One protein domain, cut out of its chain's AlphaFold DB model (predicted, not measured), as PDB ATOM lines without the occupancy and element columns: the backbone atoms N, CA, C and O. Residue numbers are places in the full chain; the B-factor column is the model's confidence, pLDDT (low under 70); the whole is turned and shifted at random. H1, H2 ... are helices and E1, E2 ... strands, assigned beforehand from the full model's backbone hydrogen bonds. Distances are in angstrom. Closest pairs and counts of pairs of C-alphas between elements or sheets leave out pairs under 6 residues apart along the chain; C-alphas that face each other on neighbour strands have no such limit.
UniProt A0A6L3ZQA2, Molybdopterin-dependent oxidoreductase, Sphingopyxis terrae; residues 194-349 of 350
ATOM      1  N   VAL A 194     119.848 157.654  83.287       90.69
ATOM      2  CA  VAL A 194     119.383 158.804  82.472       90.69
ATOM      3  C   VAL A 194     119.672 158.612  80.977       90.69
ATOM      4  O   VAL A 194     119.015 159.224  80.138       90.69
ATOM      5  N   GLN A 195     120.655 157.782  80.615       90.94
ATOM      6  CA  GLN A 195     120.811 157.287  79.243       90.94
ATOM      7  C   GLN A 195     119.634 156.406  78.840       90.94
ATOM      8  O   GLN A 195     118.934 156.750  77.891       90.94
ATOM      9  N   GLY A 196     119.385 155.348  79.612       92.94
ATOM     10  CA  GLY A 196     118.349 154.366  79.322       92.94
ATOM     11  C   GLY A 196     116.963 154.983  79.212       92.94
ATOM     12  O   GLY A 196     116.232 154.620  78.302       92.94
ATOM     13  N   ASP A 197     116.628 155.967  80.052       92.12
ATOM     14  CA  ASP A 197     115.345 156.681  79.995       92.12
ATOM     15  C   ASP A 197     115.110 157.298  78.606       92.12
ATOM     16  O   ASP A 197     114.046 157.128  78.012       92.12
ATOM     17  N   ARG A 198     116.128 157.963  78.039       90.62
ATOM     18  CA  ARG A 198     116.041 158.528  76.683       90.62
ATOM     19  C   ARG A 198     115.996 157.427  75.620       90.62
ATOM     20  O   ARG A 198     115.222 157.544  74.675       90.62
ATOM     21  N   THR A 199     116.757 156.348  75.796       91.62
ATOM     22  CA  THR A 199     116.761 155.190  74.884       91.62
ATOM     23  C   THR A 199     115.397 154.498  74.808       91.62
ATOM     24  O   THR A 199     114.988 154.071  73.731       91.62
ATOM     25  N   VAL A 200     114.660 154.423  75.922       92.00
ATOM     26  CA  VAL A 200     113.318 153.812  75.976       92.00
ATOM     27  C   VAL A 200     112.182 154.795  75.672       92.00
ATOM     28  O   VAL A 200     111.017 154.441  75.825       92.00
ATOM     29  N   GLY A 201     112.498 156.007  75.205       90.19
ATOM     30  CA  GLY A 201     111.503 156.956  74.700       90.19
ATOM     31  C   GLY A 201     110.887 157.885  75.745       90.19
ATOM     32  O   GLY A 201     109.824 158.445  75.493       90.19
ATOM     33  N   VAL A 202     111.529 158.087  76.903       92.19
ATOM     34  CA  VAL A 202     111.141 159.160  77.835       92.19
ATOM     35  C   VAL A 202     111.597 160.498  77.249       92.19
ATOM     36  O   VAL A 202     112.690 160.991  77.536       92.19
ATOM     37  N   ASP A 203     110.772 161.064  76.375       92.69
ATOM     38  CA  ASP A 203     111.055 162.302  75.659       92.69
ATOM     39  C   ASP A 203     109.795 163.147  75.495       92.69
ATOM     40  O   ASP A 203     108.750 162.657  75.079       92.69
ATOM     41  N   GLU A 204     109.906 164.424  75.841       94.56
ATOM     42  CA  GLU A 204     108.845 165.400  75.662       94.56
ATOM     43  C   GLU A 204     108.776 165.938  74.225       94.56
ATOM     44  O   GLU A 204     107.745 166.482  73.845       94.56
ATOM     45  N   LYS A 205     109.826 165.753  73.410       95.25
ATOM     46  CA  LYS A 205     109.863 166.184  71.997       95.25
ATOM     47  C   LYS A 205     110.227 165.041  71.042       95.25
ATOM     48  O   LYS A 205     111.199 165.153  70.286       95.25
ATOM     49  N   PRO A 206     109.479 163.922  71.059       94.44
ATOM     50  CA  PRO A 206     109.777 162.794  70.194       94.44
ATOM     51  C   PRO A 206     109.656 163.197  68.720       94.44
ATOM     52  O   PRO A 206     108.744 163.911  68.306       94.44
ATOM     53  N   THR A 207     110.571 162.701  67.889       95.25
ATOM     54  CA  THR A 207     110.508 162.960  66.442       95.25
ATOM     55  C   THR A 207     109.236 162.367  65.826       95.25
ATOM     56  O   THR A 207     108.778 161.299  66.232       95.25
ATOM     57  N   GLN A 208     108.719 162.993  64.766       96.00
ATOM     58  CA  GLN A 208     107.541 162.481  64.050       96.00
ATOM     59  C   GLN A 208     107.741 161.045  63.541       96.00
ATOM     60  O   GLN A 208     106.847 160.215  63.664       96.00
ATOM     61  N   ALA A 209     108.953 160.715  63.083       96.25
ATOM     62  CA  ALA A 209     109.301 159.362  62.651       96.25
ATOM     63  C   ALA A 209     109.254 158.329  63.794       96.25
ATOM     64  O   ALA A 209     108.925 157.167  63.562       96.25
ATOM     65  N   TYR A 210     109.591 158.725  65.025       95.06
ATOM     66  CA  TYR A 210     109.434 157.862  66.196       95.06
ATOM     67  C   TYR A 210     107.950 157.651  66.520       95.06
ATOM     68  O   TYR A 210     107.527 156.515  66.715       95.06
ATOM     69  N   LEU A 211     107.154 158.724  66.505       96.31
ATOM     70  CA  LEU A 211     105.713 158.665  66.759       96.31
ATOM     71  C   LEU A 211     104.968 157.800  65.735       96.31
ATOM     72  O   LEU A 211     104.093 157.028  66.114       96.31
ATOM     73  N   ASP A 212     105.359 157.847  64.460       97.56
ATOM     74  CA  ASP A 212     104.809 156.949  63.438       97.56
ATOM     75  C   ASP A 212     105.070 155.476  63.770       97.56
ATOM     76  O   ASP A 212     104.164 154.654  63.671       97.56
ATOM     77  N   ARG A 213     106.269 155.139  64.259       96.81
ATOM     78  CA  ARG A 213     106.576 153.768  64.696       96.81
ATOM     79  C   ARG A 213     105.793 153.364  65.940       96.81
ATOM     80  O   ARG A 213     105.375 152.215  66.032       96.81
ATOM     81  N   VAL A 214     105.590 154.280  66.890       95.69
ATOM     82  CA  VAL A 214     104.738 154.035  68.067       95.69
ATOM     83  C   VAL A 214     103.313 153.715  67.621       95.69
ATOM     84  O   VAL A 214     102.759 152.714  68.072       95.69
ATOM     85  N   ARG A 215     102.752 154.496  66.689       97.06
ATOM     86  CA  ARG A 215     101.436 154.220  66.097       97.06
ATOM     87  C   ARG A 215     101.384 152.836  65.466       97.06
ATOM     88  O   ARG A 215     100.484 152.061  65.774       97.06
ATOM     89  N   ASP A 216     102.352 152.520  64.612       97.88
ATOM     90  CA  ASP A 216     102.355 151.271  63.849       97.88
ATOM     91  C   ASP A 216     102.508 150.035  64.757       97.88
ATOM     92  O   ASP A 216     101.923 148.990  64.480       97.88
ATOM     93  N   VAL A 217     103.264 150.147  65.858       96.94
ATOM     94  CA  VAL A 217     103.488 149.047  66.818       96.94
ATOM     95  C   VAL A 217     102.327 148.881  67.798       96.94
ATOM     96  O   VAL A 217     101.937 147.751  68.091       96.94
ATOM     97  N   PHE A 218     101.793 149.979  68.339       94.00
ATOM     98  CA  PHE A 218     100.817 149.934  69.433       94.00
ATOM     99  C   PHE A 218      99.366 150.154  68.989       94.00
ATOM    100  O   PHE A 218      98.456 149.959  69.792       94.00
ATOM    101  N   GLY A 219      99.128 150.534  67.732       94.94
ATOM    102  CA  GLY A 219      97.790 150.617  67.147       94.94
ATOM    103  C   GLY A 219      96.936 151.792  67.632       94.94
ATOM    104  O   GLY A 219      95.715 151.736  67.507       94.94
ATOM    105  N   PHE A 220      97.546 152.851  68.176       93.94
ATOM    106  CA  PHE A 220      96.864 154.097  68.549       93.94
ATOM    107  C   PHE A 220      97.555 155.305  67.913       93.94
ATOM    108  O   PHE A 220      98.731 155.230  67.578       93.94
ATOM    109  N   GLU A 221      96.848 156.426  67.766       95.38
ATOM    110  CA  GLU A 221      97.451 157.667  67.271       95.38
ATOM    111  C   GLU A 221      98.081 158.451  68.438       95.38
ATOM    112  O   GLU A 221      97.341 158.955  69.292       95.38
ATOM    113  N   PRO A 222      99.420 158.552  68.534       94.94
ATOM    114  CA  PRO A 222     100.049 159.311  69.605       94.94
ATOM    115  C   PRO A 222      99.929 160.827  69.364       94.94
ATOM    116  O   PRO A 222      99.912 161.266  68.210       94.94
ATOM    117  N   PRO A 223      99.891 161.655  70.429       94.75
ATOM    118  CA  PRO A 223      99.934 163.108  70.291       94.75
ATOM    119  C   PRO A 223     101.150 163.555  69.476       94.75
ATOM    120  O   PRO A 223     102.253 163.045  69.667       94.75
ATOM    121  N   ARG A 224     100.939 164.505  68.559       95.50
ATOM    122  CA  ARG A 224     101.984 164.995  67.640       95.50
ATOM    123  C   ARG A 224     102.648 166.292  68.085       95.50
ATOM    124  O   ARG A 224     103.670 166.660  67.510       95.50
ATOM    125  N   GLU A 225     102.058 166.973  69.059       95.81
ATOM    126  CA  GLU A 225     102.596 168.191  69.658       95.81
ATOM    127  C   GLU A 225     103.619 167.850  70.744       95.81
ATOM    128  O   GLU A 225     103.512 166.815  71.408       95.81
ATOM    129  N   ASP A 226     104.593 168.739  70.931       96.25
ATOM    130  CA  ASP A 226     105.568 168.633  72.012       96.25
ATOM    131  C   ASP A 226     104.862 168.632  73.379       96.25
ATOM    132  O   ASP A 226     103.963 169.431  73.651       96.25
ATOM    133  N   GLY A 227     105.321 167.759  74.268       95.75
ATOM    134  CA  GLY A 227     104.980 167.797  75.680       95.75
ATOM    135  C   GLY A 227     105.732 168.900  76.429       95.75
ATOM    136  O   GLY A 227     106.640 169.552  75.914       95.75
ATOM    137  N   HIS A 228     105.373 169.082  77.699       96.75
ATOM    138  CA  HIS A 228     106.054 170.031  78.574       96.75
ATOM    139  C   HIS A 228     107.344 169.448  79.157       96.75
ATOM    140  O   HIS A 228     107.321 168.402  79.809       96.75
ATOM    141  N   HIS A 229     108.448 170.189  79.072       94.56
ATOM    142  CA  HIS A 229     109.620 169.914  79.908       94.56
ATOM    143  C   HIS A 229     109.396 170.407  81.352       94.56
ATOM    144  O   HIS A 229     108.381 171.025  81.678       94.56
ATOM    145  N   THR A 230     110.371 170.229  82.246       94.25
ATOM    146  CA  THR A 230     110.259 170.573  83.680       94.25
ATOM    147  C   THR A 230     109.736 171.990  83.962       94.25
ATOM    148  O   THR A 230     108.796 172.151  84.737       94.25
ATOM    149  N   VAL A 231     110.319 173.026  83.342       94.06
ATOM    150  CA  VAL A 231     109.922 174.427  83.602       94.06
ATOM    151  C   VAL A 231     108.523 174.737  83.051       94.06
ATOM    152  O   VAL A 231     107.711 175.334  83.753       94.06
ATOM    153  N   GLU A 232     108.207 174.285  81.835       96.69
ATOM    154  CA  GLU A 232     106.864 174.365  81.243       96.69
ATOM    155  C   GLU A 232     105.818 173.623  82.077       96.69
ATOM    156  O   GLU A 232     104.723 174.139  82.265       96.69
ATOM    157  N   SER A 233     106.166 172.465  82.646       96.88
ATOM    158  CA  SER A 233     105.273 171.696  83.518       96.88
ATOM    159  C   SER A 233     104.886 172.509  84.750       96.88
ATOM    160  O   SER A 233     103.706 172.607  85.075       96.88
ATOM    161  N   VAL A 234     105.857 173.156  85.405       97.44
ATOM    162  CA  VAL A 234     105.578 174.055  86.536       97.44
ATOM    163  C   VAL A 234     104.734 175.244  86.087       97.44
ATOM    164  O   VAL A 234     103.745 175.562  86.739       97.44
ATOM    165  N   ALA A 235     105.051 175.861  84.949       97.50
ATOM    166  CA  ALA A 235     104.270 176.980  84.431       97.50
ATOM    167  C   ALA A 235     102.814 176.579  84.104       97.50
ATOM    168  O   ALA A 235     101.883 177.328  84.399       97.50
ATOM    169  N   ALA A 236     102.592 175.378  83.565       98.06
ATOM    170  CA  ALA A 236     101.262 174.830  83.312       98.06
ATOM    171  C   ALA A 236     100.490 174.559  84.616       98.06
ATOM    172  O   ALA A 236      99.287 174.819  84.685       98.06
ATOM    173  N   MET A 237     101.168 174.098  85.675       97.94
ATOM    174  CA  MET A 237     100.582 173.990  87.021       97.94
ATOM    175  C   MET A 237     100.189 175.370  87.567       97.94
ATOM    176  O   MET A 237      99.109 175.539  88.130       97.94
ATOM    177  N   GLU A 238     101.033 176.386  87.372       97.69
ATOM    178  CA  GLU A 238     100.770 177.752  87.835       97.69
ATOM    179  C   GLU A 238      99.559 178.388  87.159       97.69
ATOM    180  O   GLU A 238      98.751 179.013  87.857       97.69
ATOM    181  N   ARG A 239      99.437 178.210  85.836       98.19
ATOM    182  CA  ARG A 239      98.296 178.660  85.023       98.19
ATOM    183  C   ARG A 239      97.033 177.830  85.259       98.19
ATOM    184  O   ARG A 239      95.951 178.226  84.842       98.19
ATOM    185  N   GLY A 240      97.152 176.701  85.959       97.38
ATOM    186  CA  GLY A 240      96.046 175.787  86.216       97.38
ATOM    187  C   GLY A 240      95.630 174.979  84.986       97.38
ATOM    188  O   GLY A 240      94.524 174.449  84.978       97.38
ATOM    189  N   GLU A 241      96.476 174.876  83.965       97.88
ATOM    190  CA  GLU A 241      96.260 174.012  82.797       97.88
ATOM    191  C   GLU A 241      96.508 172.546  83.169       97.88
ATOM    192  O   GLU A 241      95.706 171.670  82.848       97.88
ATOM    193  N   ALA A 242      97.571 172.285  83.936       97.94
ATOM    194  CA  ALA A 242      97.822 170.969  84.507       97.94
ATOM    195  C   ALA A 242      96.912 170.736  85.724       97.94
ATOM    196  O   ALA A 242      96.825 171.575  86.621       97.94
ATOM    197  N   LYS A 243      96.238 169.579  85.764       98.25
ATOM    198  CA  LYS A 243      95.344 169.180  86.871       98.25
ATOM    199  C   LYS A 243      95.845 167.975  87.658       98.25
ATOM    200  O   LYS A 243      95.513 167.849  88.835       98.25
ATOM    201  N   VAL A 244      96.639 167.119  87.023       97.81
ATOM    202  CA  VAL A 244      97.156 165.879  87.604       97.81
ATOM    203  C   VAL A 244      98.664 165.818  87.396       97.81
ATOM    204  O   VAL A 244      99.147 166.116  86.307       97.81
ATOM    205  N   PHE A 245      99.398 165.416  88.431       97.56
ATOM    206  CA  PHE A 245     100.817 165.075  88.339       97.56
ATOM    207  C   PHE A 245     101.021 163.623  88.756       97.56
ATOM    208  O   PHE A 245     100.562 163.219  89.823       97.56
ATOM    209  N   ILE A 246     101.726 162.851  87.932       96.88
ATOM    210  CA  ILE A 246     102.131 161.479  88.242       96.88
ATOM    211  C   ILE A 246     103.658 161.451  88.273       96.88
ATOM    212  O   ILE A 246     104.309 161.647  87.250       96.88
ATOM    213  N   GLY A 247     104.225 161.230  89.456       95.62
ATOM    214  CA  GLY A 247     105.659 161.064  89.654       95.62
ATOM    215  C   GLY A 247     106.030 159.589  89.712       95.62
ATOM    216  O   GLY A 247     105.634 158.897  90.653       95.62
ATOM    217  N   LEU A 248     106.807 159.123  88.734       93.94
ATOM    218  CA  LEU A 248     107.474 157.823  88.773       93.94
ATOM    219  C   LEU A 248     108.846 157.995  89.435       93.94
ATOM    220  O   LEU A 248     109.829 158.363  88.795       93.94
ATOM    221  N   GLY A 249     108.881 157.824  90.754       90.06
ATOM    222  CA  GLY A 249     110.044 158.122  91.574       90.06
ATOM    223  C   GLY A 249     110.399 159.613  91.628       90.06
ATOM    224  O   GLY A 249     109.631 160.506  91.266       90.06
ATOM    225  N   GLY A 250     111.604 159.890  92.127       87.31
ATOM    226  CA  GLY A 250     112.145 161.246  92.211       87.31
ATOM    227  C   GLY A 250     111.513 162.128  93.294       87.31
ATOM    228  O   GLY A 250     110.667 161.721  94.087       87.31
ATOM    229  N   ASN A 251     111.993 163.368  93.363       93.19
ATOM    230  CA  ASN A 251     111.523 164.394  94.295       93.19
ATOM    231  C   ASN A 251     111.334 165.704  93.520       93.19
ATOM    232  O   ASN A 251     112.046 166.679  93.755       93.19
ATOM    233  N   PHE A 252     110.428 165.667  92.532       95.06
ATOM    234  CA  PHE A 252     110.272 166.685  91.484       95.06
ATOM    235  C   PHE A 252     110.284 168.108  92.047       95.06
ATOM    236  O   PHE A 252     111.233 168.846  91.816       95.06
ATOM    237  N   VAL A 253     109.314 168.458  92.894       92.81
ATOM    238  CA  VAL A 253     109.173 169.821  93.442       92.81
ATOM    239  C   VAL A 253     110.368 170.311  94.252       92.81
ATOM    240  O   VAL A 253     110.550 171.514  94.397       92.81
ATOM    241  N   ARG A 254     111.177 169.402  94.806       94.31
ATOM    242  CA  ARG A 254     112.399 169.766  95.529       94.31
ATOM    243  C   ARG A 254     113.607 169.902  94.603       94.31
ATOM    244  O   ARG A 254     114.557 170.583  94.973       94.31
ATOM    245  N   ALA A 255     113.595 169.208  93.470       93.62
ATOM    246  CA  ALA A 255     114.679 169.194  92.495       93.62
ATOM    247  C   ALA A 255     114.583 170.344  91.479       93.62
ATOM    248  O   ALA A 255     115.597 170.710  90.888       93.62
ATOM    249  N   VAL A 256     113.393 170.917  91.274       94.06
ATOM    250  CA  VAL A 256     113.207 172.109  90.433       94.06
ATOM    251  C   VAL A 256     113.747 173.365  91.147       94.06
ATOM    252  O   VAL A 256     113.590 173.480  92.368       94.06
ATOM    253  N   PRO A 257     114.378 174.317  90.422       90.81
ATOM    254  CA  PRO A 257     114.707 175.642  90.961       90.81
ATOM    255  C   PRO A 257     113.456 176.417  91.418       90.81
ATOM    256  O   PRO A 257     112.326 176.027  91.140       90.81
ATOM    257  N   ASP A 258     113.653 177.521  92.143       95.00
ATOM    258  CA  ASP A 258     112.567 178.339  92.707       95.00
ATOM    259  C   ASP A 258     111.587 177.510  93.555       95.00
ATOM    260  O   ASP A 258     110.411 177.332  93.225       95.00
ATOM    261  N   THR A 259     112.090 176.965  94.666       95.25
ATOM    262  CA  THR A 259     111.363 176.004  95.514       95.25
ATOM    263  C   THR A 259     109.964 176.486  95.903       95.25
ATOM    264  O   THR A 259     109.001 175.742  95.732       95.25
ATOM    265  N   ASP A 260     109.825 177.719  96.391       96.25
ATOM    266  CA  ASP A 260     108.531 178.228  96.868       96.25
ATOM    267  C   ASP A 260     107.512 178.359  95.736       96.25
ATOM    268  O   ASP A 260     106.338 178.015  95.901       96.25
ATOM    269  N   ARG A 261     107.981 178.773  94.556       96.62
ATOM    270  CA  ARG A 261     107.179 178.863  93.336       96.62
ATOM    271  C   ARG A 261     106.695 177.480  92.900       96.62
ATOM    272  O   ARG A 261     105.497 177.269  92.727       96.62
ATOM    273  N   SER A 262     107.609 176.513  92.825       96.62
ATOM    274  CA  SER A 262     107.295 175.120  92.488       96.62
ATOM    275  C   SER A 262     106.326 174.482  93.494       96.62
ATOM    276  O   SER A 262     105.421 173.740  93.111       96.62
ATOM    277  N   TYR A 263     106.461 174.799  94.785       97.75
ATOM    278  CA  TYR A 263     105.553 174.312  95.827       97.75
ATOM    279  C   TYR A 263     104.158 174.919  95.706       97.75
ATOM    280  O   TYR A 263     103.164 174.204  95.838       97.75
ATOM    281  N   ALA A 264     104.072 176.228  95.464       97.94
ATOM    282  CA  ALA A 264     102.801 176.901  95.237       97.94
ATOM    283  C   ALA A 264     102.087 176.336  94.001       97.94
ATOM    284  O   ALA A 264     100.882 176.105  94.058       97.94
ATOM    285  N   ALA A 265     102.826 176.059  92.924       97.81
ATOM    286  CA  ALA A 265     102.297 175.454  91.707       97.81
ATOM    287  C   ALA A 265     101.743 174.040  91.952       97.81
ATOM    288  O   ALA A 265     100.591 173.767  91.620       97.81
ATOM    289  N   MET A 266     102.516 173.163  92.606       97.69
ATOM    290  CA  MET A 266     102.102 171.782  92.891       97.69
ATOM    291  C   MET A 266     100.814 171.710  93.727       97.69
ATOM    292  O   MET A 266      99.946 170.881  93.463       97.69
ATOM    293  N   ARG A 267     100.632 172.629  94.687       97.94
ATOM    294  CA  ARG A 267      99.421 172.704  95.528       97.94
ATOM    295  C   ARG A 267      98.144 173.081  94.773       97.94
ATOM    296  O   ARG A 267      97.057 172.880  95.304       97.94
ATOM    297  N   LYS A 268      98.248 173.624  93.555       98.00
ATOM    298  CA  LYS A 268      97.082 173.951  92.716       98.00
ATOM    299  C   LYS A 268      96.495 172.734  92.000       98.00
ATOM    300  O   LYS A 268      95.392 172.826  91.464       98.00
ATOM    301  N   LEU A 269      97.225 171.619  91.951       98.56
ATOM    302  CA  LEU A 269      96.770 170.414  91.268       98.56
ATOM    303  C   LEU A 269      95.570 169.788  91.980       98.56
ATOM    304  O   LEU A 269      95.461 169.827  93.204       98.56
ATOM    305  N   ALA A 270      94.686 169.166  91.206       98.56
ATOM    306  CA  ALA A 270      93.573 168.401  91.754       98.56
ATOM    307  C   ALA A 270      94.063 167.077  92.355       98.56
ATOM    308  O   ALA A 270      93.600 166.690  93.423       98.56
ATOM    309  N   LEU A 271      95.022 166.421  91.695       98.25
ATOM    310  CA  LEU A 271      95.557 165.129  92.113       98.25
ATOM    311  C   LEU A 271      97.072 165.059  91.911       98.25
ATOM    312  O   LEU A 271      97.592 165.400  90.849       98.25
ATOM    313  N   THR A 272      97.771 164.531  92.907       98.00
ATOM    314  CA  THR A 272      99.173 164.117  92.784       98.00
ATOM    315  C   THR A 272      99.321 162.641  93.108       98.00
ATOM    316  O   THR A 272      98.909 162.197  94.177       98.00
ATOM    317  N   VAL A 273      99.944 161.887  92.211       97.25
ATOM    318  CA  VAL A 273     100.235 160.463  92.382       97.25
ATOM    319  C   VAL A 273     101.742 160.288  92.493       97.25
ATOM    320  O   VAL A 273     102.483 160.747  91.627       97.25
ATOM    321  N   ALA A 274     102.199 159.623  93.548       97.19
ATOM    322  CA  ALA A 274     103.603 159.298  93.750       97.19
ATOM    323  C   ALA A 274     103.801 157.782  93.733       97.19
ATOM    324  O   ALA A 274     103.390 157.090  94.664       97.19
ATOM    325  N   ILE A 275     104.458 157.276  92.693       97.12
ATOM    326  CA  ILE A 275     104.955 155.901  92.633       97.12
ATOM    327  C   ILE A 275     106.362 155.931  93.220       97.12
ATOM    328  O   ILE A 275     107.247 156.574  92.659       97.12
ATOM    329  N   THR A 276     106.572 155.346  94.399       95.50
ATOM    330  CA  THR A 276     107.810 155.593  95.156       95.50
ATOM    331  C   THR A 276     108.259 154.418  96.010       95.50
ATOM    332  O   THR A 276     107.459 153.657  96.544       95.50
ATOM    333  N   THR A 277     109.573 154.318  96.192       94.62
ATOM    334  CA  THR A 277     110.228 153.348  97.078       94.62
ATOM    335  C   THR A 277     110.415 153.877  98.501       94.62
ATOM    336  O   THR A 277     110.621 153.105  99.431       94.62
ATOM    337  N   LYS A 278     110.371 155.203  98.702       92.75
ATOM    338  CA  LYS A 278     110.561 155.837 100.018       92.75
ATOM    339  C   LYS A 278     109.894 157.200 100.110       92.75
ATOM    340  O   LYS A 278     109.682 157.867  99.100       92.75
ATOM    341  N   LEU A 279     109.635 157.665 101.331       94.81
ATOM    342  CA  LEU A 279     109.122 159.015 101.552       94.81
ATOM    343  C   LEU A 279     110.176 160.086 101.215       94.81
ATOM    344  O   LEU A 279     111.371 159.904 101.444       94.81
ATOM    345  N   ASN A 280     109.729 161.217 100.670       94.88
ATOM    346  CA  ASN A 280     110.547 162.385 100.378       94.88
ATOM    347  C   ASN A 280     109.697 163.666 100.483       94.88
ATOM    348  O   ASN A 280     108.500 163.613 100.766       94.88
ATOM    349  N   ARG A 281     110.327 164.829 100.273       94.38
ATOM    350  CA  ARG A 281     109.683 166.140 100.442       94.38
ATOM    351  C   ARG A 281     108.482 166.355  99.514       94.38
ATOM    352  O   ARG A 281     107.534 167.004  99.945       94.38
ATOM    353  N   GLY A 282     108.508 165.805  98.303       92.00
ATOM    354  CA  GLY A 282     107.420 165.909  97.336       92.00
ATOM    355  C   GLY A 282     106.105 165.302  97.819       92.00
ATOM    356  O   GLY A 282     105.052 165.811  97.467       92.00
ATOM    357  N   HIS A 283     106.134 164.309  98.711       96.00
ATOM    358  CA  HIS A 283     104.903 163.728  99.267       96.00
ATOM    359  C   HIS A 283     104.215 164.624 100.304       96.00
ATOM    360  O   HIS A 283     103.060 164.393 100.636       96.00
ATOM    361  N   LEU A 284     104.911 165.641 100.821       95.88
ATOM    362  CA  LEU A 284     104.350 166.629 101.753       95.88
ATOM    363  C   LEU A 284     103.876 167.903 101.042       95.88
ATOM    364  O   LEU A 284     103.293 168.789 101.665       95.88
ATOM    365  N   VAL A 285     104.185 168.037  99.753       96.62
ATOM    366  CA  VAL A 285     103.809 169.179  98.920       96.62
ATOM    367  C   VAL A 285     102.995 168.624  97.764       96.62
ATOM    368  O   VAL A 285     103.514 168.390  96.678       96.62
ATOM    369  N   HIS A 286     101.727 168.363  98.045       96.75
ATOM    370  CA  HIS A 286     100.804 167.714  97.129       96.75
ATOM    371  C   HIS A 286      99.662 168.652  96.720       96.75
ATOM    372  O   HIS A 286      99.502 169.735  97.291       96.75
ATOM    373  N   GLY A 287      98.896 168.226  95.715       97.19
ATOM    374  CA  GLY A 287      97.660 168.884  95.288       97.19
ATOM    375  C   GLY A 287      96.533 168.703  96.306       97.19
ATOM    376  O   GLY A 287      96.775 168.339  97.456       97.19
ATOM    377  N   ARG A 288      95.283 168.923  95.896       97.88
ATOM    378  CA  ARG A 288      94.118 168.710  96.769       97.88
ATOM    379  C   ARG A 288      94.051 167.266  97.272       97.88
ATOM    380  O   ARG A 288      93.976 167.050  98.477       97.88
ATOM    381  N   ASP A 289      94.126 166.314  96.346       98.00
ATOM    382  CA  ASP A 289      94.131 164.884  96.633       98.00
ATOM    383  C   ASP A 289      95.516 164.293  96.340       98.00
ATOM    384  O   ASP A 289      96.209 164.706  95.403       98.00
ATOM    385  N   ALA A 290      95.938 163.311  97.141       97.38
ATOM    386  CA  ALA A 290      97.238 162.671  96.998       97.38
ATOM    387  C   ALA A 290      97.136 161.150  97.116       97.38
ATOM    388  O   ALA A 290      96.565 160.629  98.073       97.38
ATOM    389  N   LEU A 291      97.736 160.445  96.159       96.31
ATOM    390  CA  LEU A 291      97.885 158.994  96.183       96.31
ATOM    391  C   LEU A 291      99.362 158.634  96.265       96.31
ATOM    392  O   LEU A 291     100.194 159.172  95.534       96.31
ATOM    393  N   MET A 292      99.676 157.678  97.130       95.56
ATOM    394  CA  MET A 292     100.995 157.069  97.208       95.56
ATOM    395  C   MET A 292     100.879 155.605  96.826       95.56
ATOM    396  O   MET A 292     100.083 154.873  97.406       95.56
ATOM    397  N   LEU A 293     101.688 155.195  95.855       96.38
ATOM    398  CA  LEU A 293     101.758 153.839  95.338       96.38
ATOM    399  C   LEU A 293     103.162 153.294  95.645       96.38
ATOM    400  O   LEU A 293     104.100 153.544  94.881       96.38
ATOM    401  N   PRO A 294     103.346 152.620  96.797       95.69
ATOM    402  CA  PRO A 294     104.609 151.983  97.132       95.69
ATOM    403  C   PRO A 294     104.996 150.948  96.076       95.69
ATOM    404  O   PRO A 294     104.157 150.167  95.626       95.69
ATOM    405  N   VAL A 295     106.269 150.942  95.692       95.94
ATOM    406  CA  VAL A 295     106.778 150.104  94.603       95.94
ATOM    407  C   VAL A 295     107.990 149.299  95.044       95.94
ATOM    408  O   VAL A 295     108.732 149.725  95.933       95.94
ATOM    409  N   ILE A 296     108.189 148.141  94.413       95.69
ATOM    410  CA  ILE A 296     109.393 147.325  94.588       95.69
ATOM    411  C   ILE A 296     110.616 148.180  94.236       95.69
ATOM    412  O   ILE A 296     110.687 148.789  93.168       95.69
ATOM    413  N   SER A 297     111.585 148.233  95.142       94.06
ATOM    414  CA  SER A 297     112.851 148.914  94.920       94.06
ATOM    415  C   SER A 297     113.808 148.067  94.089       94.06
ATOM    416  O   SER A 297     113.746 146.843  94.052       94.06
ATOM    417  N   ARG A 298     114.786 148.729  93.467       92.12
ATOM    418  CA  ARG A 298     115.819 148.079  92.648       92.12
ATOM    419  C   ARG A 298     116.588 146.959  93.371       92.12
ATOM    420  O   ARG A 298     117.117 146.068  92.710       92.12
ATOM    421  N   SER A 299     116.709 147.034  94.697       93.94
ATOM    422  CA  SER A 299     117.444 146.048  95.501       93.94
ATOM    423  C   SER A 299     116.608 144.817  95.853       93.94
ATOM    424  O   SER A 299     117.170 143.831  96.330       93.94
ATOM    425  N   GLU A 300     115.298 144.863  95.624       96.00
ATOM    426  CA  GLU A 300     114.351 143.800  95.945       96.00
ATOM    427  C   GLU A 300     114.050 142.933  94.716       96.00
ATOM    428  O   GLU A 300     114.055 143.402  93.575       96.00
ATOM    429  N   ALA A 301     113.820 141.645  94.943       95.88
ATOM    430  CA  ALA A 301     113.519 140.685  93.896       95.88
ATOM    431  C   ALA A 301     112.146 140.977  93.271       95.88
ATOM    432  O   ALA A 301     111.138 141.102  93.968       95.88
ATOM    433  N   ILE A 302     112.090 141.034  91.939       95.38
ATOM    434  CA  ILE A 302     110.841 141.222  91.196       95.38
ATOM    435  C   ILE A 302     110.342 139.845  90.767       95.38
ATOM    436  O   ILE A 302     110.951 139.197  89.917       95.38
ATOM    437  N   ARG A 303     109.221 139.390  91.329       91.69
ATOM    438  CA  ARG A 303     108.610 138.100  90.981       91.69
ATOM    439  C   ARG A 303     107.218 138.329  90.420       91.69
ATOM    440  O   ARG A 303     106.381 138.949  91.063       91.69
ATOM    441  N   THR A 304     106.988 137.832  89.211       88.38
ATOM    442  CA  THR A 304     105.710 137.962  88.502       88.38
ATOM    443  C   THR A 304     105.174 136.584  88.130       88.38
ATOM    444  O   THR A 304     105.872 135.579  88.276       88.38
ATOM    445  N   ALA A 305     103.958 136.522  87.581       86.94
ATOM    446  CA  ALA A 305     103.418 135.285  87.014       86.94
ATOM    447  C   ALA A 305     104.286 134.713  85.869       86.94
ATOM    448  O   ALA A 305     104.248 133.514  85.620       86.94
ATOM    449  N   ALA A 306     105.099 135.548  85.208       88.25
ATOM    450  CA  ALA A 306     106.061 135.133  84.185       88.25
ATOM    451  C   ALA A 306     107.419 134.678  84.767       88.25
ATOM    452  O   ALA A 306     108.369 134.452  84.021       88.25
ATOM    453  N   GLY A 307     107.532 134.566  86.095       91.88
ATOM    454  CA  GLY A 307     108.766 134.236  86.801       91.88
ATOM    455  C   GLY A 307     109.530 135.465  87.298       91.88
ATOM    456  O   GLY A 307     109.025 136.595  87.285       91.88
ATOM    457  N   GLU A 308     110.755 135.230  87.768       93.38
ATOM    458  CA  GLU A 308     111.646 136.270  88.286       93.38
ATOM    459  C   GLU A 308     112.124 137.207  87.167       93.38
ATOM    460  O   GLU A 308     112.648 136.768  86.142       93.38
ATOM    461  N   GLN A 309     111.943 138.508  87.376       94.25
ATOM    462  CA  GLN A 309     112.272 139.570  86.430       94.25
ATOM    463  C   GLN A 309     113.477 140.382  86.913       94.25
ATOM    464  O   GLN A 309     113.898 140.312  88.067       94.25
ATOM    465  N   PHE A 310     114.026 141.189  86.016       93.94
ATOM    466  CA  PHE A 310     115.108 142.123  86.304       93.94
ATOM    467  C   PHE A 310     114.911 143.402  85.499       93.94
ATOM    468  O   PHE A 310     114.185 143.405  84.507       93.94
ATOM    469  N   VAL A 311     115.571 144.482  85.910       92.88
ATOM    470  CA  VAL A 311     115.578 145.740  85.149       92.88
ATOM    471  C   VAL A 311     116.907 145.905  84.427       92.88
ATOM    472  O   VAL A 311     117.936 145.408  84.887       92.88
ATOM    473  N   THR A 312     116.905 146.605  83.299       94.38
ATOM    474  CA  THR A 312     118.130 146.974  82.583       94.38
ATOM    475  C   THR A 312     118.502 148.416  82.872       94.38
ATOM    476  O   THR A 312     117.629 149.262  83.048       94.38
ATOM    477  N   ILE A 313     119.802 148.690  82.913       94.12
ATOM    478  CA  ILE A 313     120.344 150.028  83.125       94.12
ATOM    479  C   ILE A 313     121.391 150.321  82.069       94.12
ATOM    480  O   ILE A 313     122.279 149.499  81.847       94.12
ATOM    481  N   GLU A 314     121.303 151.501  81.474       94.50
ATOM    482  CA  GLU A 314     122.283 152.035  80.542       94.50
ATOM    483  C   GLU A 314     123.104 153.145  81.212       94.50
ATOM    484  O   GLU A 314     122.555 154.146  81.687       94.50
ATOM    485  N   ASP A 315     124.423 152.950  81.279       90.00
ATOM    486  CA  ASP A 315     125.343 153.879  81.940       90.00
ATOM    487  C   ASP A 315     125.763 155.071  81.051       90.00
ATOM    488  O   ASP A 315     125.356 155.216  79.899       90.00
ATOM    489  N   SER A 316     126.620 155.956  81.581       86.12
ATOM    490  CA  SER A 316     127.096 157.139  80.839       86.12
ATOM    491  C   SER A 316     127.870 156.819  79.555       86.12
ATOM    492  O   SER A 316     128.013 157.697  78.706       86.12
ATOM    493  N   MET A 317     128.367 155.590  79.428       87.62
ATOM    494  CA  MET A 317     129.138 155.100  78.289       87.62
ATOM    495  C   MET A 317     128.285 154.230  77.355       87.62
ATOM    496  O   MET A 317     128.824 153.612  76.444       87.62
ATOM    497  N   SER A 318     126.959 154.242  77.534       89.75
ATOM    498  CA  SER A 318     125.983 153.472  76.749       89.75
ATOM    499  C   SER A 318     126.094 151.954  76.943       89.75
ATOM    500  O   SER A 318     125.684 151.178  76.081       89.75
ATOM    501  N   ASN A 319     126.652 151.495  78.073       92.44
ATOM    502  CA  ASN A 319     126.669 150.069  78.394       92.44
ATOM    503  C   ASN A 319     125.351 149.663  79.047       92.44
ATOM    504  O   ASN A 319     125.005 150.177  80.112       92.44
ATOM    505  N   VAL A 320     124.665 148.685  78.453       95.56
ATOM    506  CA  VAL A 320     123.442 148.102  79.013       95.56
ATOM    507  C   VAL A 320     123.793 146.929  79.926       95.56
ATOM    508  O   VAL A 320     124.457 145.977  79.518       95.56
ATOM    509  N   THR A 321     123.326 146.981  81.170       94.94
ATOM    510  CA  THR A 321     123.567 145.955  82.192       94.94
ATOM    511  C   THR A 321     122.272 145.529  82.868       94.94
ATOM    512  O   THR A 321     121.371 146.338  83.086       94.94
ATOM    513  N   ALA A 322     122.167 144.248  83.219       94.88
ATOM    514  CA  ALA A 322     121.064 143.747  84.029       94.88
ATOM    515  C   ALA A 322     121.271 144.114  85.508       94.88
ATOM    516  O   ALA A 322     122.372 143.992  86.046       94.88
ATOM    517  N   SER A 323     120.196 144.507  86.184       93.19
ATOM    518  CA  SER A 323     120.150 144.760  87.620       93.19
ATOM    519  C   SER A 323     119.083 143.877  88.257       93.19
ATOM    520  O   SER A 323     117.890 144.043  88.003       93.19
ATOM    521  N   ARG A 324     119.531 142.955  89.113       95.00
ATOM    522  CA  ARG A 324     118.687 142.030  89.875       95.00
ATOM    523  C   ARG A 324     118.723 142.402  91.349       95.00
ATOM    524  O   ARG A 324     119.807 142.510  91.922       95.00
ATOM    525  N   GLY A 325     117.552 142.609  91.936       93.81
ATOM    526  CA  GLY A 325     117.425 142.733  93.379       93.81
ATOM    527  C   GLY A 325     117.572 141.368  94.045       93.81
ATOM    528  O   GLY A 325     117.114 140.363  93.509       93.81
ATOM    529  N   ILE A 326     118.244 141.338  95.193       94.94
ATOM    530  CA  ILE A 326     118.527 140.112  95.959       94.94
ATOM    531  C   ILE A 326     117.799 140.083  97.305       94.94
ATOM    532  O   ILE A 326     117.850 139.082  98.013       94.94
ATOM    533  N   LEU A 327     117.169 141.194  97.686       96.50
ATOM    534  CA  LEU A 327     116.403 141.304  98.920       96.50
ATOM    535  C   LEU A 327     114.960 140.861  98.680       96.50
ATOM    536  O   LEU A 327     114.425 141.020  97.585       96.50
ATOM    537  N   GLU A 328     114.310 140.338  99.712       96.31
ATOM    538  CA  GLU A 328     112.867 140.115  99.653       96.31
ATOM    539  C   GLU A 328     112.118 141.455  99.672       96.31
ATOM    540  O   GLU A 328     112.530 142.350 100.418       96.31
ATOM    541  N   PRO A 329     111.029 141.611  98.891       95.50
ATOM    542  CA  PRO A 329     110.186 142.796  98.965       95.50
ATOM    543  C   PRO A 329     109.709 143.068 100.394       95.50
ATOM    544  O   PRO A 329     109.233 142.168 101.086       95.50
ATOM    545  N   ALA A 330     109.767 144.328 100.817       93.94
ATOM    546  CA  ALA A 330     109.396 144.758 102.161       93.94
ATOM    547  C   ALA A 330     107.922 144.485 102.511       93.94
ATOM    548  O   ALA A 330     107.541 144.510 103.680       93.94
ATOM    549  N   SER A 331     107.075 144.246 101.507       94.81
ATOM    550  CA  SER A 331     105.683 143.846 101.676       94.81
ATOM    551  C   SER A 331     105.220 143.004 100.482       94.81
ATOM    552  O   SER A 331     105.588 143.314  99.345       94.81
ATOM    553  N   PRO A 332     104.355 141.991 100.694       92.94
ATOM    554  CA  PRO A 332     103.777 141.189  99.613       92.94
ATOM    555  C   PRO A 332     102.812 141.983  98.715       92.94
ATOM    556  O   PRO A 332     102.362 141.470  97.694       92.94
ATOM    557  N   HIS A 333     102.462 143.216  99.093       93.56
ATOM    558  CA  HIS A 333     101.582 144.094  98.319       93.56
ATOM    559  C   HIS A 333     102.331 145.005  97.340       93.56
ATOM    560  O   HIS A 333     101.687 145.716  96.568       93.56
ATOM    561  N   LEU A 334     103.666 145.025  97.384       95.19
ATOM    562  CA  LEU A 334     104.456 145.827  96.457       95.19
ATOM    563  C   LEU A 334     104.398 145.220  95.057       95.19
ATOM    564  O   LEU A 334     104.509 144.010  94.879       95.19
ATOM    565  N   LEU A 335     104.260 146.090  94.064       94.44
ATOM    566  CA  LEU A 335     104.302 145.736  92.649       94.44
ATOM    567  C   LEU A 335     105.528 146.377  92.001       94.44
ATOM    568  O   LEU A 335     106.116 147.299  92.563       94.44
ATOM    569  N   ALA A 336     105.916 145.913  90.815       93.44
ATOM    570  CA  ALA A 336     106.927 146.600  90.015       93.44
ATOM    571  C   ALA A 336     106.372 147.906  89.413       93.44
ATOM    572  O   ALA A 336     105.175 148.012  89.147       93.44
ATOM    573  N   GLU A 337     107.248 148.874  89.118       93.06
ATOM    574  CA  GLU A 337     106.885 150.165  88.501       93.06
ATOM    575  C   GLU A 337     106.064 149.985  87.219       93.06
ATOM    576  O   GLU A 337     104.974 150.542  87.085       93.06
ATOM    577  N   VAL A 338     106.545 149.128  86.314       92.38
ATOM    578  CA  VAL A 338     105.867 148.808  85.048       92.38
ATOM    579  C   VAL A 338     104.487 148.198  85.294       92.38
ATOM    580  O   VAL A 338     103.531 148.519  84.593       92.38
ATOM    581  N   GLU A 339     104.346 147.349  86.313       93.88
ATOM    582  CA  GLU A 339     103.061 146.729  86.619       93.88
ATOM    583  C   GLU A 339     102.039 147.754  87.122       93.88
ATOM    584  O   GLU A 339     100.879 147.708  86.705       93.88
ATOM    585  N   ILE A 340     102.462 148.699  87.967       95.50
ATOM    586  CA  ILE A 340     101.610 149.801  88.429       95.50
ATOM    587  C   ILE A 340     101.140 150.636  87.235       95.50
ATOM    588  O   ILE A 340      99.936 150.855  87.093       95.50
ATOM    589  N   VAL A 341     102.053 151.033  86.341       95.06
ATOM    590  CA  VAL A 341     101.720 151.814  85.137       95.06
ATOM    591  C   VAL A 341     100.724 151.056  84.247       95.06
ATOM    592  O   VAL A 341      99.693 151.609  83.866       95.06
ATOM    593  N   CYS A 342     100.954 149.766  83.989       94.38
ATOM    594  CA  CYS A 342     100.046 148.933  83.195       94.38
ATOM    595  C   CYS A 342      98.669 148.739  83.852       94.38
ATOM    596  O   CYS A 342      97.651 148.645  83.164       94.38
ATOM    597  N   ARG A 343      98.602 148.627  85.183       95.19
ATOM    598  CA  ARG A 343      97.327 148.535  85.916       95.19
ATOM    599  C   ARG A 343      96.569 149.862  85.888       95.19
ATOM    600  O   ARG A 343      95.362 149.838  85.678       95.19
ATOM    601  N   MET A 344      97.262 150.994  86.033       95.25
ATOM    602  CA  MET A 344      96.664 152.322  85.874       95.25
ATOM    603  C   MET A 344      96.083 152.506  84.472       95.25
ATOM    604  O   MET A 344      94.930 152.905  84.347       95.25
ATOM    605  N   ALA A 345      96.843 152.153  83.430       93.94
ATOM    606  CA  ALA A 345      96.384 152.233  82.046       93.94
ATOM    607  C   ALA A 345      95.110 151.402  81.820       93.94
ATOM    608  O   ALA A 345      94.118 151.935  81.343       93.94
ATOM    609  N   ARG A 346      95.091 150.135  82.260       94.62
ATOM    610  CA  ARG A 346      93.907 149.256  82.153       94.62
ATOM    611  C   ARG A 346      92.677 149.754  82.913       94.62
ATOM    612  O   ARG A 346      91.569 149.367  82.571       94.62
ATOM    613  N   ALA A 347      92.868 150.534  83.974       95.00
ATOM    614  CA  ALA A 347      91.768 151.062  84.775       95.00
ATOM    615  C   ALA A 347      91.219 152.396  84.243       95.00
ATOM    616  O   ALA A 347      90.087 152.746  84.566       95.00
ATOM    617  N   ALA A 348      92.024 153.155  83.495       90.88
ATOM    618  CA  ALA A 348      91.719 154.536  83.124       90.88
ATOM    619  C   ALA A 348      91.550 154.767  81.615       90.88
ATOM    620  O   ALA A 348      90.955 155.773  81.233       90.88
ATOM    621  N   LEU A 349      92.089 153.889  80.768       86.12
ATOM    622  CA  LEU A 349      91.971 153.983  79.314       86.12
ATOM    623  C   LEU A 349      90.833 153.074  78.807       86.12
ATOM    624  O   LEU A 349      90.616 152.017  79.406       86.12
TER     625      LEU A 349
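Overview. This is residues 194 to 349 of the 350 residues of the protein "Molybdopterin-dependent oxidoreductase" of Sphingopyxis terrae (UniProt A0A6L3ZQA2). A small sheet of three parallel strands, E1, E2 and E3, has a group of short helices, H4, H5 and H6, to one side and the beginning of H7 on the other, while H3 packs on H5. Away from this part lies a ribbon of two small hairpins, E4 with E5 and E6 with E7, with H1 beside E6; H2 is set off on its own, apart from the other named elements, and residues 342 to 349 stick out. The printed part has 156 residues, with seven named helices and seven named strands in the order H1 H2 H3 E1 H4 H5 E2 H6 E3 E4 E5 E6 E7 H7, and its class is mixed, helices and strands. The order across the parallel sheet is E1 E2 E3, and the two hairpins are antiparallel. The whole is compact, with a radius of gyration of the C-alphas of 17.2 A and spans of 45 by 40 by 36 A.

Along the chain. H1, residues 194 to 199, begins at C-alpha 194 at (119.383, 158.804, 82.472). H2, residues 208 to 218, is 15.2 A long from first to last C-alpha, and H3, residues 230 to 239, is 14.5 A. E1 is residues 244 to 248, with C-alpha 244 at (97.156, 165.879, 87.604). H4, residues 252 to 255, and H5, residues 259 to 266, come before E2, residues 271 to 276, which is 15.8 A long. H6, residues 281 to 284, comes before E3, residues 289 to 294, which is 16.6 A long. Then come E4, residues 302 to 304, E5, residues 307 to 309, E6, residues 311 to 314, and E7, residues 320 to 323. H7, residues 337 to 348, is 16.7 A long and ends at C-alpha 348 at (91.719, 154.536, 83.124).

Arrangement. E1 and E2 are parallel at 4 degrees, with N 247 and O 273 within hydrogen-bond range at 2.8 A. E2, the inner strand, is parallel to E3 at 14 degrees, with N 293 and O 274 at 2.8 A. E1, H4, H5 and E2 form a strand-helix-strand unit, two parallel neighbour strands with helices between them; E2, H6 and E3 form another, and both crossovers are right-handed. H6 only grazes the sheet with residues 282 to 284, and H7 only grazes it with residues 337 to 341. H4 touches H6, the closest C-alphas being those of Val 253 and Gly 282, 5.8 A apart. H4 also touches H5, the closest C-alphas being those of Val 253 and Ser 262 at 5.7 A. H3 touches H5 at a steep tilt of 60 degrees, the same way, with the C-alphas of Glu 238 and Ala 265 closest at 4.8 A. The hairpin E4 and E5 has N 307 and O 304 at 2.9 A. E5 runs on into E6 at 23 degrees across a break of 1 residue. The hairpin E6 and E7 has N 313 and O 321 at 2.8 A. The closest C-alphas of H1 and E6 are those of Gly 196 and Glu 314, 4.7 A apart. In H2, H3, H5 and H7 every O i to N i+4 pair is within hydrogen-bond range; in H1 it is 1 of 2, and H4 and H6 are too short for such a pair.

Size, cuts and confidence. The two C-alphas farthest apart are those of Arg 239 and Gly 307, at 45.7 A. The printed part has no cut. The links H2 to H3, of 11 residues, and E7 to H7, of 13 residues, are long. Residues 342 to 349, of which 342 to 348 belong to H7, stand free. The mean pLDDT of the printed part is 94.7, and no printed residue is under 70.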